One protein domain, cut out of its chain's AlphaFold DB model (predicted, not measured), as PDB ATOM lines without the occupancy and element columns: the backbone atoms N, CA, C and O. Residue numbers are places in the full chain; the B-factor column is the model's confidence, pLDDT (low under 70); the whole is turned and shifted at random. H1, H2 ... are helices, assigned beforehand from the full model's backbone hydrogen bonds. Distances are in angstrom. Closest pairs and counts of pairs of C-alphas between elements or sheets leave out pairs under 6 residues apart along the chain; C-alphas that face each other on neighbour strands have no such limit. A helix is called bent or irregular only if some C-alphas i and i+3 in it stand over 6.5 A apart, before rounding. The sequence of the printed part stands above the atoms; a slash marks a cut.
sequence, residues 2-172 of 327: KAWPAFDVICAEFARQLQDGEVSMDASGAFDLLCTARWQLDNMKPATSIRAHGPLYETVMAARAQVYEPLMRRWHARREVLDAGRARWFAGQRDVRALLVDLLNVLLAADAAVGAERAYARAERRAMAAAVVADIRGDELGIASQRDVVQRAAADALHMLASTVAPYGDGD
ATOM      1  N   LYS A   2      82.548  49.384 127.650       46.34
ATOM      2  CA  LYS A   2      82.708  47.922 127.755       46.34
ATOM      3  C   LYS A   2      83.661  47.542 128.897       46.34
ATOM      4  O   LYS A   2      84.819  47.951 128.836       46.34
ATOM      5  N   ALA A   3      83.180  46.823 129.922       42.44
ATOM      6  CA  ALA A   3      84.057  46.173 130.902       42.44
ATOM      7  C   ALA A   3      84.791  44.975 130.255       42.44
ATOM      8  O   ALA A   3      84.389  44.517 129.188       42.44
ATOM      9  N   TRP A   4      85.871  44.477 130.852       57.44
ATOM     10  CA  TRP A   4      86.405  43.163 130.483       57.44
ATOM     11  C   TRP A   4      86.728  42.363 131.755       57.44
ATOM     12  O   TRP A   4      87.867  41.989 131.985       57.44
ATOM     13  N   PRO A   5      85.721  42.045 132.593       47.97
ATOM     14  CA  PRO A   5      85.886  41.386 133.897       47.97
ATOM     15  C   PRO A   5      86.330  39.919 133.783       47.97
ATOM     16  O   PRO A   5      86.377  39.189 134.769       47.97
ATOM     17  N   ALA A   6      86.545  39.455 132.555       54.56
ATOM     18  CA  ALA A   6      86.874  38.087 132.192       54.56
ATOM     19  C   ALA A   6      88.183  38.015 131.377       54.56
ATOM     20  O   ALA A   6      88.600  36.945 130.938       54.56
ATOM     21  N   PHE A   7      88.826  39.170 131.188       64.19
ATOM     22  CA  PHE A   7      90.093  39.343 130.495       64.19
ATOM     23  C   PHE A   7      91.260  38.687 131.224       64.19
ATOM     24  O   PHE A   7      92.057  37.974 130.612       64.19
ATOM     25  N   ASP A   8      91.298  38.871 132.542       66.44
ATOM     26  CA  ASP A   8      92.327  38.316 133.416       66.44
ATOM     27  C   ASP A   8      92.374  36.793 133.326       66.44
ATOM     28  O   ASP A   8      93.448  36.208 133.359       66.44
ATOM     29  N   VAL A   9      91.224  36.141 133.132       70.94
ATOM     30  CA  VAL A   9      91.128  34.680 133.007       70.94
ATOM     31  C   VAL A   9      91.816  34.187 131.729       70.94
ATOM     32  O   VAL A   9      92.553  33.202 131.766       70.94
ATOM     33  N   ILE A  10      91.616  34.884 130.606       71.56
ATOM     34  CA  ILE A  10      92.238  34.538 129.317       71.56
ATOM     35  C   ILE A  10      93.738  34.863 129.350       71.56
ATOM     36  O   ILE A  10      94.556  34.030 128.961       71.56
ATOM     37  N   CYS A  11      94.115  36.037 129.865       73.62
ATOM     38  CA  CYS A  11      95.518  36.437 129.981       73.62
ATOM     39  C   CYS A  11      96.305  35.563 130.963       73.62
ATOM     40  O   CYS A  11      97.447  35.214 130.675       73.62
ATOM     41  N   ALA A  12      95.703  35.164 132.087       75.62
ATOM     42  CA  ALA A  12      96.317  34.246 133.040       75.62
ATOM     43  C   ALA A  12      96.537  32.861 132.421       75.62
ATOM     44  O   ALA A  12      97.599  32.274 132.614       75.62
ATOM     45  N   GLU A  13      95.585  32.353 131.631       76.69
ATOM     46  CA  GLU A  13      95.780  31.094 130.910       76.69
ATOM     47  C   GLU A  13      96.906  31.210 129.873       76.69
ATOM     48  O   GLU A  13      97.719  30.294 129.758       76.69
ATOM     49  N   PHE A  14      97.030  32.340 129.168       75.94
ATOM     50  CA  PHE A  14      98.147  32.567 128.242       75.94
ATOM     51  C   PHE A  14      99.487  32.634 128.970       75.94
ATOM     52  O   PHE A  14     100.439  31.978 128.557       75.94
ATOM     53  N   ALA A  15      99.564  33.380 130.071       75.56
ATOM     54  CA  ALA A  15     100.769  33.459 130.886       75.56
ATOM     55  C   ALA A  15     101.187  32.072 131.399       75.56
ATOM     56  O   ALA A  15     102.362  31.716 131.299       75.56
ATOM     57  N   ARG A  16     100.222  31.258 131.851       80.62
ATOM     58  CA  ARG A  16     100.446  29.873 132.287       80.62
ATOM     59  C   ARG A  16     100.997  28.999 131.157       80.62
ATOM     60  O   ARG A  16     101.998  28.323 131.349       80.62
ATOM     61  N   GLN A  17     100.384  29.037 129.974       74.81
ATOM     62  CA  GLN A  17     100.849  28.293 128.791       74.81
ATOM     63  C   GLN A  17     102.263  28.711 128.348       74.81
ATOM     64  O   GLN A  17     102.975  27.943 127.710       74.81
ATOM     65  N   LEU A  18     102.684  29.936 128.670       79.94
ATOM     66  CA  LEU A  18     103.990  30.471 128.287       79.94
ATOM     67  C   LEU A  18     105.099  30.214 129.327       79.94
ATOM     68  O   LEU A  18     106.271  30.269 128.937       79.94
ATOM     69  N   GLN A  19     104.758  29.917 130.590       77.94
ATOM     70  CA  GLN A  19     105.699  29.796 131.718       77.94
ATOM     71  C   GLN A  19     106.653  28.593 131.621       77.94
ATOM     72  O   GLN A  19     107.831  28.758 131.925       77.94
ATOM     73  N   ASP A  20     106.201  27.443 131.112       63.97
ATOM     74  CA  ASP A  20     106.961  26.178 131.204       63.97
ATOM     75  C   ASP A  20     107.632  25.738 129.888       63.97
ATOM     76  O   ASP A  20     108.088  24.609 129.743       63.97
ATOM     77  N   GLY A  21     107.714  26.631 128.896       60.50
ATOM     78  CA  GLY A  21     108.376  26.362 127.609       60.50
ATOM     79  C   GLY A  21     107.562  25.499 126.635       60.50
ATOM     80  O   GLY A  21     107.548  25.810 125.444       60.50
ATOM     81  N   GLU A  22     106.817  24.508 127.127       62.28
ATOM     82  CA  GLU A  22     105.869  23.709 126.344       62.28
ATOM     83  C   GLU A  22     104.466  24.323 126.371       62.28
ATOM     84  O   GLU A  22     103.825  24.442 127.413       62.28
ATOM     85  N   VAL A  23     103.975  24.705 125.191       71.38
ATOM     86  CA  VAL A  23     102.588  25.136 125.012       71.38
ATOM     87  C   VAL A  23     101.741  23.893 124.754       71.38
ATOM     88  O   VAL A  23     101.934  23.219 123.746       71.38
ATOM     89  N   SER A  24     100.784  23.600 125.638       73.50
ATOM     90  CA  SER A  24      99.886  22.441 125.499       73.50
ATOM     91  C   SER A  24      98.757  22.675 124.489       73.50
ATOM     92  O   SER A  24      97.935  21.793 124.257       73.50
ATOM     93  N   MET A  25      98.660  23.893 123.955       80.12
ATOM     94  CA  MET A  25      97.632  24.316 123.015       80.12
ATOM     95  C   MET A  25      97.993  23.913 121.587       80.12
ATOM     96  O   MET A  25      99.096  24.178 121.109       80.12
ATOM     97  N   ASP A  26      97.031  23.324 120.885       80.56
ATOM     98  CA  ASP A  26      97.181  22.982 119.478       80.56
ATOM     99  C   ASP A  26      96.988  24.204 118.552       80.56
ATOM    100  O   ASP A  26      96.550  25.290 118.945       80.56
ATOM    101  N   ALA A  27      97.328  24.028 117.274       79.12
ATOM    102  CA  ALA A  27      97.201  25.084 116.269       79.12
ATOM    103  C   ALA A  27      95.744  25.545 116.059       79.12
ATOM    104  O   ALA A  27      95.506  26.709 115.731       79.12
ATOM    105  N   SER A  28      94.775  24.647 116.260       76.94
ATOM    106  CA  SER A  28      93.342  24.934 116.130       76.94
ATOM    107  C   SER A  28      92.854  25.863 117.248       76.94
ATOM    108  O   SER A  28      92.253  26.906 116.981       76.94
ATOM    109  N   GLY A  29      93.198  25.557 118.500       73.38
ATOM    110  CA  GLY A  29      92.899  26.386 119.662       73.38
ATOM    111  C   GLY A  29      93.561  27.760 119.580       73.38
ATOM    112  O   GLY A  29      92.921  28.774 119.857       73.38
ATOM    113  N   ALA A  30      94.809  27.819 119.106       76.31
ATOM    114  CA  ALA A  30      95.514  29.080 118.879       76.31
ATOM    115  C   ALA A  30      94.816  29.962 117.825       76.31
ATOM    116  O   ALA A  30      94.698  31.180 117.989       76.31
ATOM    117  N   PHE A  31      94.297  29.346 116.759       76.81
ATOM    118  CA  PHE A  31      93.552  30.038 115.710       76.81
ATOM    119  C   PHE A  31      92.187  30.559 116.190       76.81
ATOM    120  O   PHE A  31      91.817  31.700 115.895       76.81
ATOM    121  N   ASP A  32      91.456  29.771 116.977       73.25
ATOM    122  CA  ASP A  32      90.186  30.194 117.579       73.25
ATOM    123  C   ASP A  32      90.364  31.396 118.520       73.25
ATOM    124  O   ASP A  32      89.537  32.319 118.549       73.25
ATOM    125  N   LEU A  33      91.472  31.428 119.263       75.56
ATOM    126  CA  LEU A  33      91.831  32.554 120.125       75.56
ATOM    127  C   LEU A  33      92.216  33.798 119.330       75.56
ATOM    128  O   LEU A  33      91.804  34.897 119.701       75.56
ATOM    129  N   LEU A  34      92.935  33.646 118.217       78.50
ATOM    130  CA  LEU A  34      93.218  34.749 117.299       78.50
ATOM    131  C   LEU A  34      91.925  35.359 116.742       78.50
ATOM    132  O   LEU A  34      91.764  36.583 116.755       78.50
ATOM    133  N   CYS A  35      90.982  34.524 116.300       75.38
ATOM    134  CA  CYS A  35      89.669  34.978 115.838       75.38
ATOM    135  C   CYS A  35      88.904  35.705 116.952       75.38
ATOM    136  O   CYS A  35      88.342  36.778 116.721       75.38
ATOM    137  N   THR A  36      88.945  35.166 118.172       73.94
ATOM    138  CA  THR A  36      88.324  35.779 119.352       73.94
ATOM    139  C   THR A  36      88.933  37.148 119.655       73.94
ATOM    140  O   THR A  36      88.206  38.134 119.732       73.94
ATOM    141  N   ALA A  37      90.259  37.246 119.767       75.88
ATOM    142  CA  ALA A  37      90.964  38.494 120.053       75.88
ATOM    143  C   ALA A  37      90.731  39.554 118.969       75.88
ATOM    144  O   ALA A  37      90.537  40.730 119.282       75.88
ATOM    145  N   ARG A  38      90.689  39.154 117.690       78.62
ATOM    146  CA  ARG A  38      90.367  40.072 116.591       78.62
ATOM    147  C   ARG A  38      88.951  40.615 116.714       78.62
ATOM    148  O   ARG A  38      88.750  41.825 116.642       78.62
ATOM    149  N   TRP A  39      87.990  39.726 116.924       73.31
ATOM    150  CA  TRP A  39      86.593  40.105 117.056       73.31
ATOM    151  C   TRP A  39      86.361  41.047 118.246       73.31
ATOM    152  O   TRP A  39      85.634  42.035 118.135       73.31
ATOM    153  N   GLN A  40      87.044  40.792 119.364       71.88
ATOM    154  CA  GLN A  40      87.082  41.681 120.526       71.88
ATOM    155  C   GLN A  40      87.626  43.058 120.166       71.88
ATOM    156  O   GLN A  40      86.967  44.067 120.408       71.88
ATOM    157  N   LEU A  41      88.802  43.100 119.539       76.19
ATOM    158  CA  LEU A  41      89.454  44.348 119.175       76.19
ATOM    159  C   LEU A  41      88.583  45.187 118.234       76.19
ATOM    160  O   LEU A  41      88.439  46.386 118.455       76.19
ATOM    161  N   ASP A  42      87.941  44.570 117.241       74.94
ATOM    162  CA  ASP A  42      87.017  45.259 116.331       74.94
ATOM    163  C   ASP A  42      85.820  45.869 117.086       74.94
ATOM    164  O   ASP A  42      85.368  46.973 116.774       74.94
ATOM    165  N   ASN A  43      85.358  45.203 118.145       70.75
ATOM    166  CA  ASN A  43      84.311  45.703 119.027       70.75
ATOM    167  C   ASN A  43      84.811  46.724 120.068       70.75
ATOM    168  O   ASN A  43      83.996  47.457 120.622       70.75
ATOM    169  N   MET A  44      86.111  46.826 120.336       70.12
ATOM    170  CA  MET A  44      86.714  47.784 121.282       70.12
ATOM    171  C   MET A  44      87.089  49.118 120.637       70.12
ATOM    172  O   MET A  44      87.945  49.843 121.142       70.12
ATOM    173  N   LYS A  45      86.471  49.457 119.504       76.38
ATOM    174  CA  LYS A  45      86.630  50.784 118.919       76.38
ATOM    175  C   LYS A  45      86.229  51.847 119.962       76.38
ATOM    176  O   LYS A  45      85.094  51.775 120.445       76.38
ATOM    177  N   PRO A  46      87.112  52.814 120.281       76.00
ATOM    178  CA  PRO A  46      86.802  53.907 121.198       76.00
ATOM    179  C   PRO A  46      85.471  54.578 120.846       76.00
ATOM    180  O   PRO A  46      85.211  54.904 119.680       76.00
ATOM    181  N   ALA A  47      84.603  54.742 121.843       68.50
ATOM    182  CA  ALA A  47      83.242  55.216 121.636       68.50
ATOM    183  C   ALA A  47      83.203  56.749 121.631       68.50
ATOM    184  O   ALA A  47      83.233  57.385 122.678       68.50
ATOM    185  N   THR A  48      83.069  57.356 120.452       61.03
ATOM    186  CA  THR A  48      83.013  58.823 120.296       61.03
ATOM    187  C   THR A  48      81.619  59.427 120.521       61.03
ATOM    188  O   THR A  48      81.453  60.640 120.440       61.03
ATOM    189  N   SER A  49      80.592  58.610 120.780       52.59
ATOM    190  CA  SER A  49      79.182  59.002 120.619       52.59
ATOM    191  C   SER A  49      78.491  59.561 121.871       52.59
ATOM    192  O   SER A  49      77.264  59.505 121.957       52.59
ATOM    193  N   ILE A  50      79.227  60.059 122.865       59.00
ATOM    194  CA  ILE A  50      78.600  60.618 124.072       59.00
ATOM    195  C   ILE A  50      78.100  62.035 123.748       59.00
ATOM    196  O   ILE A  50      78.833  62.842 123.179       59.00
ATOM    197  N   ARG A  51      76.854  62.375 124.093       66.31
ATOM    198  CA  ARG A  51      76.337  63.743 123.916       66.31
ATOM    199  C   ARG A  51      76.968  64.666 124.962       66.31
ATOM    200  O   ARG A  51      76.761  64.480 126.152       66.31
ATOM    201  N   ALA A  52      77.764  65.646 124.530       72.12
ATOM    202  CA  ALA A  52      78.150  66.764 125.395       72.12
ATOM    203  C   ALA A  52      76.974  67.749 125.484       72.12
ATOM    204  O   ALA A  52      76.306  67.990 124.478       72.12
ATOM    205  N   HIS A  53      76.713  68.300 126.668       73.62
ATOM    206  CA  HIS A  53      75.649  69.277 126.914       73.62
ATOM    207  C   HIS A  53      75.982  70.151 128.134       73.62
ATOM    208  O   HIS A  53      76.920  69.850 128.879       73.62
ATOM    209  N   GLY A  54      75.208  71.221 128.327       82.25
ATOM    210  CA  GLY A  54      75.315  72.105 129.485       82.25
ATOM    211  C   GLY A  54      76.576  72.989 129.496       82.25
ATOM    212  O   GLY A  54      77.252  73.138 128.473       82.25
ATOM    213  N   PRO A  55      76.934  73.559 130.660       89.25
ATOM    214  CA  PRO A  55      77.955  74.611 130.796       89.25
ATOM    215  C   PRO A  55      79.400  74.145 130.542       89.25
ATOM    216  O   PRO A  55      80.322  74.965 130.494       89.25
ATOM    217  N   LEU A  56      79.621  72.834 130.391       90.69
ATOM    218  CA  LEU A  56      80.932  72.249 130.092       90.69
ATOM    219  C   LEU A  56      81.117  71.864 128.622       90.69
ATOM    220  O   LEU A  56      82.168  71.314 128.297       90.69
ATOM    221  N   TYR A  57      80.139  72.123 127.744       88.94
ATOM    222  CA  TYR A  57      80.138  71.635 126.359       88.94
ATOM    223  C   TYR A  57      81.491  71.810 125.648       88.94
ATOM    224  O   TYR A  57      82.109  70.821 125.258       88.94
ATOM    225  N   GLU A  58      81.993  73.044 125.559       90.75
ATOM    226  CA  GLU A  58      83.255  73.356 124.870       90.75
ATOM    227  C   GLU A  58      84.462  72.649 125.504       90.75
ATOM    228  O   GLU A  58      85.288  72.051 124.815       90.75
ATOM    229  N   THR A  59      84.547  72.656 126.839       91.94
ATOM    230  CA  THR A  59      85.651  72.016 127.572       91.94
ATOM    231  C   THR A  59      85.663  70.505 127.353       91.94
ATOM    232  O   THR A  59      86.722  69.927 127.115       91.94
ATOM    233  N   VAL A  60      84.492  69.869 127.389       90.75
ATOM    234  CA  VAL A  60      84.338  68.434 127.133       90.75
ATOM    235  C   VAL A  60      84.706  68.104 125.691       90.75
ATOM    236  O   VAL A  60      85.446  67.153 125.458       90.75
ATOM    237  N   MET A  61      84.249  68.887 124.713       89.81
ATOM    238  CA  MET A  61      84.582  68.647 123.307       89.81
ATOM    239  C   MET A  61      86.092  68.762 123.048       89.81
ATOM    240  O   MET A  61      86.663  67.895 122.382       89.81
ATOM    241  N   ALA A  62      86.754  69.760 123.638       90.56
ATOM    242  CA  ALA A  62      88.203  69.916 123.548       90.56
ATOM    243  C   ALA A  62      88.964  68.763 124.229       90.56
ATOM    244  O   ALA A  62      89.900  68.211 123.648       90.56
ATOM    245  N   ALA A  63      88.551  68.360 125.435       91.19
ATOM    246  CA  ALA A  63      89.159  67.249 126.167       91.19
ATOM    247  C   ALA A  63      88.990  65.910 125.429       91.19
ATOM    248  O   ALA A  63      89.943  65.142 125.290       91.19
ATOM    249  N   ARG A  64      87.806  65.658 124.858       89.75
ATOM    250  CA  ARG A  64      87.547  64.467 124.043       89.75
ATOM    251  C   ARG A  64      88.462  64.393 122.833       89.75
ATOM    252  O   ARG A  64      88.994  63.320 122.567       89.75
ATOM    253  N   ALA A  65      88.664  65.498 122.116       86.94
ATOM    254  CA  ALA A  65      89.571  65.516 120.970       86.94
ATOM    255  C   ALA A  65      90.989  65.068 121.373       86.94
ATOM    256  O   ALA A  65      91.582  64.229 120.698       86.94
ATOM    257  N   GLN A  66      91.478  65.538 122.525       90.31
ATOM    258  CA  GLN A  66      92.797  65.172 123.050       90.31
ATOM    259  C   GLN A  66      92.906  63.691 123.434       90.31
ATOM    260  O   GLN A  66      93.950  63.087 123.210       90.31
ATOM    261  N   VAL A  67      91.853  63.094 124.002       89.88
ATOM    262  CA  VAL A  67      91.877  61.708 124.508       89.88
ATOM    263  C   VAL A  67      91.568  60.682 123.413       89.88
ATOM    264  O   VAL A  67      92.254  59.662 123.288       89.88
ATOM    265  N   TYR A  68      90.542  60.933 122.599       89.31
ATOM    266  CA  TYR A  68      90.036  59.942 121.649       89.31
ATOM    267  C   TYR A  68      90.924  59.776 120.415       89.31
ATOM    268  O   TYR A  68      90.996  58.669 119.881       89.31
ATOM    269  N   GLU A  69      91.648  60.808 119.975       88.62
ATOM    270  CA  GLU A  69      92.578  60.671 118.849       88.62
ATOM    271  C   GLU A  69      93.737  59.688 119.170       88.62
ATOM    272  O   GLU A  69      93.947  58.739 118.403       88.62
ATOM    273  N   PRO A  70      94.470  59.806 120.298       89.38
ATOM    274  CA  PRO A  70      95.440  58.794 120.727       89.38
ATOM    275  C   PRO A  70      94.847  57.392 120.917       89.38
ATOM    276  O   PRO A  70      95.469  56.410 120.500       89.38
ATOM    277  N   LEU A  71      93.650  57.280 121.509       88.56
ATOM    278  CA  LEU A  71      92.965  55.993 121.674       88.56
ATOM    279  C   LEU A  71      92.684  55.327 120.323       88.56
ATOM    280  O   LEU A  71      92.961  54.136 120.156       88.56
ATOM    281  N   MET A  72      92.194  56.098 119.348       89.31
ATOM    282  CA  MET A  72      91.941  55.622 117.990       89.31
ATOM    283  C   MET A  72      93.229  55.174 117.299       89.31
ATOM    284  O   MET A  72      93.265  54.078 116.741       89.31
ATOM    285  N   ARG A  73      94.313  55.958 117.380       89.75
ATOM    286  CA  ARG A  73      95.616  55.573 116.806       89.75
ATOM    287  C   ARG A  73      96.131  54.251 117.376       89.75
ATOM    288  O   ARG A  73      96.533  53.370 116.622       89.75
ATOM    289  N   ARG A  74      96.059  54.071 118.696       89.06
ATOM    290  CA  ARG A  74      96.462  52.816 119.354       89.06
ATOM    291  C   ARG A  74      95.567  51.645 118.978       89.06
ATOM    292  O   ARG A  74      96.049  50.525 118.835       89.06
ATOM    293  N   TRP A  75      94.271  51.891 118.809       89.00
ATOM    294  CA  TRP A  75      93.341  50.882 118.317       89.00
ATOM    295  C   TRP A  75      93.724  50.403 116.912       89.00
ATOM    296  O   TRP A  75      93.814  49.194 116.702       89.00
ATOM    297  N   HIS A  76      94.049  51.318 115.995       90.25
ATOM    298  CA  HIS A  76      94.560  50.971 114.667       90.25
ATOM    299  C   HIS A  76      95.879  50.186 114.733       90.25
ATOM    300  O   HIS A  76      95.953  49.100 114.163       90.25
ATOM    301  N   ALA A  77      96.868  50.657 115.498       90.00
ATOM    302  CA  ALA A  77      98.163  49.982 115.632       90.00
ATOM    303  C   ALA A  77      98.032  48.537 116.155       90.00
ATOM    304  O   ALA A  77      98.665  47.616 115.648       90.00
ATOM    305  N   ARG A  78      97.151  48.298 117.137       89.44
ATOM    306  CA  ARG A  78      96.864  46.940 117.633       89.44
ATOM    307  C   ARG A  78      96.277  46.034 116.548       89.44
ATOM    308  O   ARG A  78      96.607  44.850 116.502       89.44
ATOM    309  N   ARG A  79      95.420  46.573 115.674       88.75
ATOM    310  CA  ARG A  79      94.846  45.810 114.553       88.75
ATOM    311  C   ARG A  79      95.919  45.424 113.551       88.75
ATOM    312  O   ARG A  79      95.928  44.276 113.129       88.75
ATOM    313  N   GLU A  80      96.832  46.339 113.245       90.38
ATOM    314  CA  GLU A  80      97.969  46.079 112.357       90.38
ATOM    315  C   GLU A  80      98.874  44.969 112.902       90.38
ATOM    316  O   GLU A  80      99.242  44.066 112.153       90.38
ATOM    317  N   VAL A  81      99.164  44.963 114.211       87.94
ATOM    318  CA  VAL A  81      99.937  43.883 114.851       87.94
ATOM    319  C   VAL A  81      99.229  42.531 114.712       87.94
ATOM    320  O   VAL A  81      99.870  41.552 114.324       87.94
ATOM    321  N   LEU A  82      97.916  42.466 114.970       86.25
ATOM    322  CA  LEU A  82      97.152  41.223 114.788       86.25
ATOM    323  C   LEU A  82      97.085  40.787 113.324       86.25
ATOM    324  O   LEU A  82      97.218  39.598 113.046       86.25
ATOM    325  N   ASP A  83      96.893  41.718 112.391       88.69
ATOM    326  CA  ASP A  83      96.811  41.411 110.961       88.69
ATOM    327  C   ASP A  83      98.162  40.899 110.432       88.69
ATOM    328  O   ASP A  83      98.206  39.892 109.720       88.69
ATOM    329  N   ALA A  84      99.276  41.498 110.864       88.31
ATOM    330  CA  ALA A  84     100.623  41.025 110.553       88.31
ATOM    331  C   ALA A  84     100.945  39.670 111.214       88.31
ATOM    332  O   ALA A  84     101.595  38.814 110.609       88.31
ATOM    333  N   GLY A  85     100.502  39.447 112.455       84.75
ATOM    334  CA  GLY A  85     100.610  38.153 113.138       84.75
ATOM    335  C   GLY A  85      99.838  37.055 112.405       84.75
ATOM    336  O   GLY A  85     100.393  36.000 112.101       84.75
ATOM    337  N   ARG A  86      98.590  37.343 112.023       85.31
ATOM    338  CA  ARG A  86      97.718  36.449 111.253       85.31
ATOM    339  C   ARG A  86      98.302  36.099 109.885       85.31
ATOM    340  O   ARG A  86      98.268  34.936 109.495       85.31
ATOM    341  N   ALA A  87      98.856  37.074 109.165       88.69
ATOM    342  CA  ALA A  87      99.499  36.828 107.875       88.69
ATOM    343  C   ALA A  87     100.709  35.886 108.008       88.69
ATOM    344  O   ALA A  87     100.824  34.917 107.257       88.69
ATOM    345  N   ARG A  88     101.574  36.117 109.007       88.25
ATOM    346  CA  ARG A  88     102.741  35.260 109.286       88.25
ATOM    347  C   ARG A  88     102.344  33.854 109.733       88.25
ATOM    348  O   ARG A  88     102.999  32.894 109.340       88.25
ATOM    349  N   TRP A  89     101.265  33.726 110.506       86.69
ATOM    350  CA  TRP A  89     100.687  32.436 110.887       86.69
ATOM    351  C   TRP A  89     100.268  31.617 109.661       86.69
ATOM    352  O   TRP A  89     100.727  30.493 109.490       86.69
ATOM    353  N   PHE A  90      99.470  32.197 108.758       85.88
ATOM    354  CA  PHE A  90      99.048  31.500 107.537       85.88
ATOM    355  C   PHE A  90     100.201  31.174 106.584       85.88
ATOM    356  O   PHE A  90     100.119  30.202 105.842       85.88
ATOM    357  N   ALA A  91     101.282  31.954 106.621       89.56
ATOM    358  CA  ALA A  91     102.503  31.672 105.875       89.56
ATOM    359  C   ALA A  91     103.391  30.583 106.520       89.56
ATOM    360  O   ALA A  91     104.459  30.290 105.987       89.56
ATOM    361  N   GLY A  92     103.004  30.015 107.671       86.06
ATOM    362  CA  GLY A  92     103.810  29.035 108.414       86.06
ATOM    363  C   GLY A  92     105.053  29.628 109.089       86.06
ATOM    364  O   GLY A  92     105.942  28.894 109.507       86.06
ATOM    365  N   GLN A  93     105.134  30.957 109.196       87.81
ATOM    366  CA  GLN A  93     106.286  31.700 109.727       87.81
ATOM    367  C   GLN A  93     106.147  32.036 111.221       87.81
ATOM    368  O   GLN A  93     106.972  32.762 111.782       87.81
ATOM    369  N   ARG A  94     105.074  31.575 111.868       83.50
ATOM    370  CA  ARG A  94     104.774  31.833 113.279       83.50
ATOM    371  C   ARG A  94     104.296  30.539 113.920       83.50
ATOM    372  O   ARG A  94     103.338  29.948 113.435       83.50
ATOM    373  N   ASP A  95     104.959  30.113 114.990       86.56
ATOM    374  CA  ASP A  95     104.494  28.990 115.802       86.56
ATOM    375  C   ASP A  95     103.414  29.436 116.808       86.56
ATOM    376  O   ASP A  95     103.105  30.627 116.946       86.56
ATOM    377  N   VAL A  96     102.809  28.465 117.500       83.88
ATOM    378  CA  VAL A  96     101.730  28.712 118.472       83.88
ATOM    379  C   VAL A  96     102.204  29.635 119.592       83.88
ATOM    380  O   VAL A  96     101.501  30.573 119.962       83.88
ATOM    381  N   ARG A  97     103.412  29.412 120.115       84.81
ATOM    382  CA  ARG A  97     103.974  30.197 121.219       84.81
ATOM    383  C   ARG A  97     104.111  31.666 120.830       84.81
ATOM    384  O   ARG A  97     103.693  32.553 121.569       84.81
ATOM    385  N   ALA A  98     104.666  31.925 119.657       85.38
ATOM    386  CA  ALA A  98     104.898  33.257 119.143       85.38
ATOM    387  C   ALA A  98     103.580  33.978 118.798       85.38
ATOM    388  O   ALA A  98     103.482  35.189 118.998       85.38
ATOM    389  N   LEU A  99     102.551  33.243 118.354       84.56
ATOM    390  CA  LEU A  99     101.193  33.771 118.203       84.56
ATOM    391  C   LEU A  99     100.573  34.139 119.561       84.56
ATOM    392  O   LEU A  99     100.011  35.224 119.692       84.56
ATOM    393  N   LEU A 100     100.705  33.291 120.585       82.44
ATOM    394  CA  LEU A 100     100.190  33.573 121.932       82.44
ATOM    395  C   LEU A 100     100.847  34.799 122.572       82.44
ATOM    396  O   LEU A 100     100.162  35.575 123.233       82.44
ATOM    397  N   VAL A 101     102.143  35.016 122.337       84.19
ATOM    398  CA  VAL A 101     102.842  36.238 122.773       84.19
ATOM    399  C   VAL A 101     102.281  37.479 122.073       84.19
ATOM    400  O   VAL A 101     102.005  38.478 122.738       84.19
ATOM    401  N   ASP A 102     102.074  37.425 120.752       84.75
ATOM    402  CA  ASP A 102     101.481  38.540 119.998       84.75
ATOM    403  C   ASP A 102     100.068  38.858 120.512       84.75
ATOM    404  O   ASP A 102      99.733  40.023 120.739       84.75
ATOM    405  N   LEU A 103      99.261  37.818 120.751       82.12
ATOM    406  CA  LEU A 103      97.919  37.945 121.308       82.12
ATOM    407  C   LEU A 103      97.954  38.569 122.702       82.12
ATOM    408  O   LEU A 103      97.319  39.599 122.895       82.12
ATOM    409  N   LEU A 104      98.723  38.013 123.644       81.75
ATOM    410  CA  LEU A 104      98.820  38.523 125.014       81.75
ATOM    411  C   LEU A 104      99.231  40.002 125.041       81.75
ATOM    412  O   LEU A 104      98.602  40.801 125.730       81.75
ATOM    413  N   ASN A 105     100.221  40.396 124.238       82.94
ATOM    414  CA  ASN A 105     100.673  41.786 124.166       82.94
ATOM    415  C   ASN A 105      99.593  42.732 123.627       82.94
ATOM    416  O   ASN A 105      99.349  43.791 124.210       82.94
ATOM    417  N   VAL A 106      98.929  42.363 122.525       84.38
ATOM    418  CA  VAL A 106      97.838  43.175 121.957       84.38
ATOM    419  C   VAL A 106      96.694  43.308 122.949       84.38
ATOM    420  O   VAL A 106      96.128  44.392 123.106       84.38
ATOM    421  N   LEU A 107      96.367  42.205 123.608       79.19
ATOM    422  CA  LEU A 107      95.302  42.114 124.576       79.19
ATOM    423  C   LEU A 107      95.570  43.014 125.786       79.19
ATOM    424  O   LEU A 107      94.729  43.855 126.102       79.19
ATOM    425  N   LEU A 108      96.741  42.904 126.422       79.19
ATOM    426  CA  LEU A 108      97.105  43.727 127.587       79.19
ATOM    427  C   LEU A 108      97.100  45.220 127.233       79.19
ATOM    428  O   LEU A 108      96.584  46.055 127.977       79.19
ATOM    429  N   ALA A 109      97.609  45.566 126.047       80.75
ATOM    430  CA  ALA A 109      97.589  46.939 125.553       80.75
ATOM    431  C   ALA A 109      96.172  47.443 125.218       80.75
ATOM    432  O   ALA A 109      95.929  48.654 125.239       80.75
ATOM    433  N   ALA A 110      95.247  46.556 124.839       80.12
ATOM    434  CA  ALA A 110      93.847  46.902 124.622       80.12
ATOM    435  C   ALA A 110      93.148  47.183 125.955       80.12
ATOM    436  O   ALA A 110      92.502  48.221 126.074       80.12
ATOM    437  N   ASP A 111      93.343  46.326 126.957       77.38
ATOM    438  CA  ASP A 111      92.736  46.488 128.277       77.38
ATOM    439  C   ASP A 111      93.167  47.792 128.962       77.38
ATOM    440  O   ASP A 111      92.314  48.587 129.359       77.38
ATOM    441  N   ALA A 112      94.465  48.110 128.953       78.00
ATOM    442  CA  ALA A 112      94.964  49.379 129.485       78.00
ATOM    443  C   ALA A 112      94.314  50.604 128.807       78.00
ATOM    444  O   ALA A 112      93.952  51.580 129.469       78.00
ATOM    445  N   ALA A 113      94.115  50.553 127.485       81.44
ATOM    446  CA  ALA A 113      93.472  51.639 126.747       81.44
ATOM    447  C   ALA A 113      91.978  51.761 127.067       81.44
ATOM    448  O   ALA A 113      91.472  52.875 127.196       81.44
ATOM    449  N   VAL A 114      91.285  50.635 127.239       77.94
ATOM    450  CA  VAL A 114      89.888  50.630 127.678       77.94
ATOM    451  C   VAL A 114      89.780  51.161 129.113       77.94
ATOM    452  O   VAL A 114      88.868  51.931 129.408       77.94
ATOM    453  N   GLY A 115      90.718  50.820 129.997       76.69
ATOM    454  CA  GLY A 115      90.805  51.365 131.351       76.69
ATOM    455  C   GLY A 115      90.966  52.889 131.366       76.69
ATOM    456  O   GLY A 115      90.231  53.575 132.080       76.69
ATOM    457  N   ALA A 116      91.851  53.431 130.525       82.19
ATOM    458  CA  ALA A 116      92.036  54.877 130.365       82.19
ATOM    459  C   ALA A 116      90.778  55.574 129.830       82.19
ATOM    460  O   ALA A 116      90.340  56.579 130.391       82.19
ATOM    461  N   GLU A 117      90.147  55.006 128.797       83.75
ATOM    462  CA  GLU A 117      88.872  55.509 128.283       83.75
ATOM    463  C   GLU A 117      87.819  55.531 129.404       83.75
ATOM    464  O   GLU A 117      87.138  56.538 129.587       83.75
ATOM    465  N   ARG A 118      87.704  54.451 130.200       78.56
ATOM    466  CA  ARG A 118      86.734  54.324 131.313       78.56
ATOM    467  C   ARG A 118      86.937  55.359 132.394       78.56
ATOM    468  O   ARG A 118      85.950  55.973 132.809       78.56
ATOM    469  N   ALA A 119      88.169  55.542 132.846       79.56
ATOM    470  CA  ALA A 119      88.492  56.544 133.850       79.56
ATOM    471  C   ALA A 119      88.065  57.938 133.368       79.56
ATOM    472  O   ALA A 119      87.317  58.629 134.066       79.56
ATOM    473  N   TYR A 120      88.429  58.284 132.129       86.56
ATOM    474  CA  TYR A 120      88.050  59.546 131.501       86.56
ATOM    475  C   TYR A 120      86.528  59.706 131.381       86.56
ATOM    476  O   TYR A 120      85.964  60.656 131.919       86.56
ATOM    477  N   ALA A 121      85.831  58.755 130.753       82.44
ATOM    478  CA  ALA A 121      84.387  58.843 130.537       82.44
ATOM    479  C   ALA A 121      83.593  58.892 131.856       82.44
ATOM    480  O   ALA A 121      82.523  59.500 131.918       82.44
ATOM    481  N   ARG A 122      84.095  58.257 132.925       80.94
ATOM    482  CA  ARG A 122      83.493  58.324 134.265       80.94
ATOM    483  C   ARG A 122      83.635  59.718 134.867       80.94
ATOM    484  O   ARG A 122      82.656  60.241 135.400       80.94
ATOM    485  N   ALA A 123      84.832  60.292 134.800       86.00
ATOM    486  CA  ALA A 123      85.094  61.633 135.299       86.00
ATOM    487  C   ALA A 123      84.318  62.685 134.495       86.00
ATOM    488  O   ALA A 123      83.643  63.516 135.094       86.00
ATOM    489  N   GLU A 124      84.314  62.577 133.164       88.00
ATOM    490  CA  GLU A 124      83.574  63.455 132.256       88.00
ATOM    491  C   GLU A 124      82.081  63.499 132.611       88.00
ATOM    492  O   GLU A 124      81.539  64.568 132.882       88.00
ATOM    493  N   ARG A 125      81.418  62.337 132.693       83.94
ATOM    494  CA  ARG A 125      79.977  62.274 132.997       83.94
ATOM    495  C   ARG A 125      79.652  62.834 134.378       83.94
ATOM    496  O   ARG A 125      78.649  63.523 134.538       83.94
ATOM    497  N   ARG A 126      80.488  62.546 135.381       87.19
ATOM    498  CA  ARG A 126      80.312  63.094 136.734       87.19
ATOM    499  C   ARG A 126      80.480  64.603 136.763       87.19
ATOM    500  O   ARG A 126      79.649  65.268 137.369       87.19
ATOM    501  N   ALA A 127      81.505  65.121 136.094       90.38
ATOM    502  CA  ALA A 127      81.751  66.550 136.000       90.38
ATOM    503  C   ALA A 127      80.603  67.263 135.279       90.38
ATOM    504  O   ALA A 127      80.136  68.291 135.754       90.38
ATOM    505  N   MET A 128      80.078  66.683 134.195       89.31
ATOM    506  CA  MET A 128      78.905  67.213 133.495       89.31
ATOM    507  C   MET A 128      77.667  67.264 134.397       89.31
ATOM    508  O   MET A 128      77.053  68.319 134.519       89.31
ATOM    509  N   ALA A 129      77.330  66.166 135.081       88.38
ATOM    510  CA  ALA A 129      76.191  66.141 136.000       88.38
ATOM    511  C   ALA A 129      76.357  67.137 137.160       88.38
ATOM    512  O   ALA A 129      75.420  67.853 137.506       88.38
ATOM    513  N   ALA A 130      77.558  67.219 137.743       90.94
ATOM    514  CA  ALA A 130      77.864  68.172 138.803       90.94
ATOM    515  C   ALA A 130      77.794  69.626 138.313       90.94
ATOM    516  O   ALA A 130      77.308  70.487 139.041       90.94
ATOM    517  N   ALA A 131      78.228  69.898 137.083       92.50
ATOM    518  CA  ALA A 131      78.173  71.232 136.505       92.50
ATOM    519  C   ALA A 131      76.743  71.667 136.185       92.50
ATOM    520  O   ALA A 131      76.423  72.818 136.434       92.50
ATOM    521  N   VAL A 132      75.872  70.761 135.727       90.88
ATOM    522  CA  VAL A 132      74.431  71.048 135.601       90.88
ATOM    523  C   VAL A 132      73.842  71.427 136.963       90.88
ATOM    524  O   VAL A 132      73.150  72.431 137.082       90.88
ATOM    525  N   VAL A 133      74.154  70.675 138.024       91.12
ATOM    526  CA  VAL A 133      73.685  71.012 139.382       91.12
ATOM    527  C   VAL A 133      74.236  72.363 139.857       91.12
ATOM    528  O   VAL A 133      73.502  73.120 140.489       91.12
ATOM    529  N   ALA A 134      75.502  72.673 139.572       92.19
ATOM    530  CA  ALA A 134      76.113  73.957 139.917       92.19
ATOM    531  C   ALA A 134      75.454  75.123 139.162       92.19
ATOM    532  O   ALA A 134      75.100  76.124 139.776       92.19
ATOM    533  N   ASP A 135      75.207  74.960 137.866       92.69
ATOM    534  CA  ASP A 135      74.583  75.956 136.990       92.69
ATOM    535  C   ASP A 135      73.169  76.313 137.434       92.69
ATOM    536  O   ASP A 135      72.849  77.475 137.670       92.69
ATOM    537  N   ILE A 136      72.355  75.297 137.722       90.25
ATOM    538  CA  ILE A 136      71.001  75.496 138.246       90.25
ATOM    539  C   ILE A 136      71.011  76.215 139.615       90.25
ATOM    540  O   ILE A 136      70.026  76.843 140.010       90.25
ATOM    541  N   ARG A 137      72.110  76.124 140.369       89.38
ATOM    542  CA  ARG A 137      72.295  76.825 141.649       89.38
ATOM    543  C   ARG A 137      72.955  78.201 141.502       89.38
ATOM    544  O   ARG A 137      73.100  78.881 142.514       89.38
ATOM    545  N   GLY A 138      73.357  78.607 140.296       89.19
ATOM    546  CA  GLY A 138      74.125  79.833 140.057       89.19
ATOM    547  C   GLY A 138      75.557  79.788 140.611       89.19
ATOM    548  O   GLY A 138      76.125  80.829 140.932       89.19
ATOM    549  N   ASP A 139      76.135  78.597 140.776       93.50
ATOM    550  CA  ASP A 139      77.473  78.384 141.339       93.50
ATOM    551  C   ASP A 139      78.553  78.364 140.242       93.50
ATOM    552  O   ASP A 139      78.993  77.309 139.771       93.50
ATOM    553  N   GLU A 140      79.003  79.551 139.835       94.69
ATOM    554  CA  GLU A 140      80.039  79.710 138.804       94.69
ATOM    555  C   GLU A 140      81.383  79.072 139.195       94.69
ATOM    556  O   GLU A 140      82.077  78.507 138.341       94.69
ATOM    557  N   LEU A 141      81.744  79.117 140.484       95.50
ATOM    558  CA  LEU A 141      82.962  78.487 141.002       95.50
ATOM    559  C   LEU A 141      82.860  76.960 140.929       95.50
ATOM    560  O   LEU A 141      83.827  76.290 140.557       95.50
ATOM    561  N   GLY A 142      81.682  76.411 141.223       93.69
ATOM    562  CA  GLY A 142      81.365  75.000 141.043       93.69
ATOM    563  C   GLY A 142      81.537  74.552 139.595       93.69
ATOM    564  O   GLY A 142      82.201  73.542 139.349       93.69
ATOM    565  N   ILE A 143      81.027  75.324 138.628       94.12
ATOM    566  CA  ILE A 143      81.209  75.044 137.192       94.12
ATOM    567  C   ILE A 143      82.695  75.087 136.813       94.12
ATOM    568  O   ILE A 143      83.181  74.177 136.137       94.12
ATOM    569  N   ALA A 144      83.430  76.117 137.245       94.50
ATOM    570  CA  ALA A 144      84.860  76.244 136.965       94.50
ATOM    571  C   ALA A 144      85.656  75.048 137.513       94.50
ATOM    572  O   ALA A 144      86.430  74.439 136.779       94.50
ATOM    573  N   SER A 145      85.371  74.629 138.747       95.62
ATOM    574  CA  SER A 145      85.967  73.434 139.353       95.62
ATOM    575  C   SER A 145      85.709  72.168 138.522       95.62
ATOM    576  O   SER A 145      86.611  71.348 138.337       95.62
ATOM    577  N   GLN A 146      84.512  72.015 137.936       95.25
ATOM    578  CA  GLN A 146      84.229  70.872 137.060       95.25
ATOM    579  C   GLN A 146      84.973  70.932 135.716       95.25
ATOM    580  O   GLN A 146      85.326  69.878 135.184       95.25
ATOM    581  N   ARG A 147      85.285  72.124 135.182       94.44
ATOM    582  CA  ARG A 147      86.175  72.249 134.008       94.44
ATOM    583  C   ARG A 147      87.558  71.677 134.318       94.44
ATOM    584  O   ARG A 147      88.064  70.865 133.542       94.44
ATOM    585  N   ASP A 148      88.113  72.008 135.482       94.12
ATOM    586  CA  ASP A 148      89.415  71.498 135.926       94.12
ATOM    587  C   ASP A 148      89.394  69.982 136.162       94.12
ATOM    588  O   ASP A 148      90.393  69.297 135.944       94.12
ATOM    589  N   VAL A 149      88.266  69.422 136.618       93.94
ATOM    590  CA  VAL A 149      88.089  67.963 136.736       93.94
ATOM    591  C   VAL A 149      88.159  67.289 135.365       93.94
ATOM    592  O   VAL A 149      88.873  66.298 135.225       93.94
ATOM    593  N   VAL A 150      87.472  67.821 134.348       92.81
ATOM    594  CA  VAL A 150      87.500  67.259 132.982       92.81
ATOM    595  C   VAL A 150      88.908  67.324 132.389       92.81
ATOM    596  O   VAL A 150      89.386  66.336 131.829       92.81
ATOM    597  N   GLN A 151      89.595  68.457 132.540       94.19
ATOM    598  CA  GLN A 151      90.960  68.628 132.033       94.19
ATOM    599  C   GLN A 151      91.956  67.692 132.724       94.19
ATOM    600  O   GLN A 151      92.753  67.041 132.050       94.19
ATOM    601  N   ARG A 152      91.880  67.563 134.056       93.88
ATOM    602  CA  ARG A 152      92.708  66.607 134.805       93.88
ATOM    603  C   ARG A 152      92.428  65.171 134.387       93.88
ATOM    604  O   ARG A 152      93.366  64.444 134.107       93.88
ATOM    605  N   ALA A 153      91.161  64.790 134.240       91.88
ATOM    606  CA  ALA A 153      90.806  63.450 133.786       91.88
ATOM    607  C   ALA A 153      91.349  63.135 132.383       91.88
ATOM    608  O   ALA A 153      91.747  62.001 132.117       91.88
ATOM    609  N   ALA A 154      91.376  64.121 131.481       92.06
ATOM    610  CA  ALA A 154      91.999  63.966 130.170       92.06
ATOM    611  C   ALA A 154      93.516  63.756 130.291       92.06
ATOM    612  O   ALA A 154      94.058  62.836 129.677       92.06
ATOM    613  N   ALA A 155      94.193  64.562 131.115       92.12
ATOM    614  CA  ALA A 155      95.625  64.422 131.375       92.12
ATOM    615  C   ALA A 155      95.966  63.065 132.014       92.12
ATOM    616  O   ALA A 155      96.892  62.393 131.559       92.12
ATOM    617  N   ASP A 156      95.179  62.623 132.996       90.31
ATOM    618  CA  ASP A 156      95.328  61.326 133.656       90.31
ATOM    619  C   ASP A 156      95.157  60.182 132.655       90.31
ATOM    620  O   ASP A 156      95.978  59.270 132.610       90.31
ATOM    621  N   ALA A 157      94.148  60.244 131.780       87.94
ATOM    622  CA  ALA A 157      93.945  59.234 130.746       87.94
ATOM    623  C   ALA A 157      95.110  59.183 129.746       87.94
ATOM    624  O   ALA A 157      95.556  58.097 129.372       87.94
ATOM    625  N   LEU A 158      95.653  60.333 129.340       89.81
ATOM    626  CA  LEU A 158      96.843  60.392 128.488       89.81
ATOM    627  C   LEU A 158      98.084  59.835 129.194       89.81
ATOM    628  O   LEU A 158      98.862  59.106 128.576       89.81
ATOM    629  N   HIS A 159      98.248  60.127 130.484       88.38
ATOM    630  CA  HIS A 159      99.330  59.579 131.295       88.38
ATOM    631  C   HIS A 159      99.212  58.058 131.437       88.38
ATOM    632  O   HIS A 159     100.185  57.342 131.206       88.38
ATOM    633  N   MET A 160      98.009  57.552 131.714       84.25
ATOM    634  CA  MET A 160      97.718  56.119 131.764       84.25
ATOM    635  C   MET A 160      98.050  55.434 130.442       84.25
ATOM    636  O   MET A 160      98.676  54.378 130.439       84.25
ATOM    637  N   LEU A 161      97.692  56.052 129.314       82.44
ATOM    638  CA  LEU A 161      98.080  55.550 128.001       82.44
ATOM    639  C   LEU A 161      99.606  55.538 127.846       82.44
ATOM    640  O   LEU A 161     100.157  54.576 127.314       82.44
ATOM    641  N   ALA A 162     100.319  56.576 128.276       82.50
ATOM    642  CA  ALA A 162     101.779  56.612 128.195       82.50
ATOM    643  C   ALA A 162     102.463  55.566 129.099       82.50
ATOM    644  O   ALA A 162     103.534  55.074 128.751       82.50
ATOM    645  N   SER A 163     101.847  55.212 130.228       72.56
ATOM    646  CA  SER A 163     102.371  54.238 131.183       72.56
ATOM    647  C   SER A 163     102.102  52.782 130.772       72.56
ATOM    648  O   SER A 163     101.103  52.470 130.129       72.56
ATOM    649  N   THR A 164     102.974  51.860 131.188       55.41
ATOM    650  CA  THR A 164     102.767  50.401 131.070       55.41
ATOM    651  C   THR A 164     101.999  49.810 132.257       55.41
ATOM    652  O   THR A 164     101.884  48.592 132.371       55.41
ATOM    653  N   VAL A 165     101.523  50.651 133.179       49.50
ATOM    654  CA  VAL A 165     100.870  50.224 134.419       49.50
ATOM    655  C   VAL A 165      99.368  50.144 134.180       49.50
ATOM    656  O   VAL A 165      98.736  51.131 133.807       49.50
ATOM    657  N   ALA A 166      98.794  48.958 134.387       48.75
ATOM    658  CA  ALA A 166      97.351  48.773 134.329       48.75
ATOM    659  C   ALA A 166      96.666  49.608 135.430       48.75
ATOM    660  O   ALA A 166      97.162  49.648 136.561       48.75
ATOM    661  N   PRO A 167      95.543  50.288 135.142       49.03
ATOM    662  CA  PRO A 167      94.830  51.039 136.163       49.03
ATOM    663  C   PRO A 167      94.303  50.156 137.293       49.03
ATOM    664  O   PRO A 167      93.818  49.048 137.078       49.03
ATOM    665  N   TYR A 168      94.316  50.725 138.497       40.28
ATOM    666  CA  TYR A 168      93.613  50.201 139.660       40.28
ATOM    667  C   TYR A 168      92.093  50.174 139.440       40.28
ATOM    668  O   TYR A 168      91.477  51.199 139.150       40.28
ATOM    669  N   GLY A 169      91.503  49.009 139.723       45.66
ATOM    670  CA  GLY A 169      90.108  48.840 140.123       45.66
ATOM    671  C   GLY A 169      89.105  48.662 138.985       45.66
ATOM    672  O   GLY A 169      88.634  49.638 138.401       45.66
ATOM    673  N   ASP A 170      88.665  47.416 138.796       45.44
ATOM    674  CA  ASP A 170      87.423  47.022 138.113       45.44
ATOM    675  C   ASP A 170      86.201  47.463 138.951       45.44
ATOM    676  O   ASP A 170      85.419  46.665 139.459       45.44
ATOM    677  N   GLY A 171      86.118  48.766 139.225       48.69
ATOM    678  CA  GLY A 171      85.059  49.361 140.021       48.69
ATOM    679  C   GLY A 171      83.814  49.567 139.174       48.69
ATOM    680  O   GLY A 171      83.879  50.182 138.107       48.69
ATOM    681  N   ASP A 172      82.683  49.106 139.693       51.25
ATOM    682  CA  ASP A 172      81.368  49.225 139.075       51.25
ATOM    683  C   ASP A 172      81.107  50.629 138.510       51.25
ATOM    684  O   ASP A 172      81.302  51.674 139.158       51.25
TER     685      ASP A 172
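AT A GLANCE: This is residues 2 to 172 of the 327 residues of an uncharacterized protein of Mycobacterium lacus (UniProt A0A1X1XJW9). A long rod of helices: H3 and H4 run side by side along most of its length, H5 packs on both over one half, H2 packs on both over the other half, and short H1 packs on H4 over that same half. H2, H3, H4 and H5 make an up-and-down bundle, each running against the one before it. The printed part has 171 residues with five named helices, H1 to H5 in chain order, and no named strand; the class is all helix. It is loose, with a radius of gyration of the C-alphas of 19.7 A and spans of 66 by 26 by 22 A.

HOW THE PARTS SIT: H4, residues 96 to 136, is the hub. H3, residues 54 to 90, forms a hairpin with it at a shallow tilt of 9 degrees; the closest C-alphas, of Arg 78 and Val 106, are 5.8 A apart. H5, residues 140 to 162, forms a hairpin with H4 at 5 degrees, closest at Ala 116 and Ala 157, whose C-alphas are 4.8 A apart. H3 touches H5 with residues 55 to 67 alone, the same way, with the closest C-alphas, of Ala 63 and Ala 154, 5.9 A apart. H2, residues 27 to 43, touches residues 96 to 110 of H4, the closest C-alphas being those of Ala 27 and Val 96, 6.2 A apart. H2 and H3 also form a hairpin, with C-alphas of Arg 38 and Leu 82 closest at 7.1 A. H1, residues 7 to 19, touches residues 97 to 111 of H4 at a shallow tilt of 26 degrees, opposite ways, with C-alphas of Cys 11 and Leu 104 closest at 6.3 A. H1 is apart from H2, H3 and H5. Every O i to N i+4 pair is within hydrogen-bond range in H1, H2, H4 and H5, and 30 of 33 in H3.

IN THESE COORDINATES: H4 measures 59.4 A from C-alpha 96 at (101.730, 28.712, 118.472) to C-alpha 136 at (71.001, 75.496, 138.246). H3 measures 51.9 A, has a kink of 42 degrees near residue 61, and is irregular, with C-alphas 55 and 58 8.0 A apart. H5 measures 33.4 A and ends at C-alpha 162, (101.779, 56.612, 128.195).

THE WHOLE: The C-alphas farthest apart, of Gly 92 and Gly 138, are 66.8 A apart. The printed part has no cut and no long link. Mean pLDDT of the printed part is 80.3; residues 2 to 8, 20 to 22, 47 to 51 and 164 to 172 are under 70.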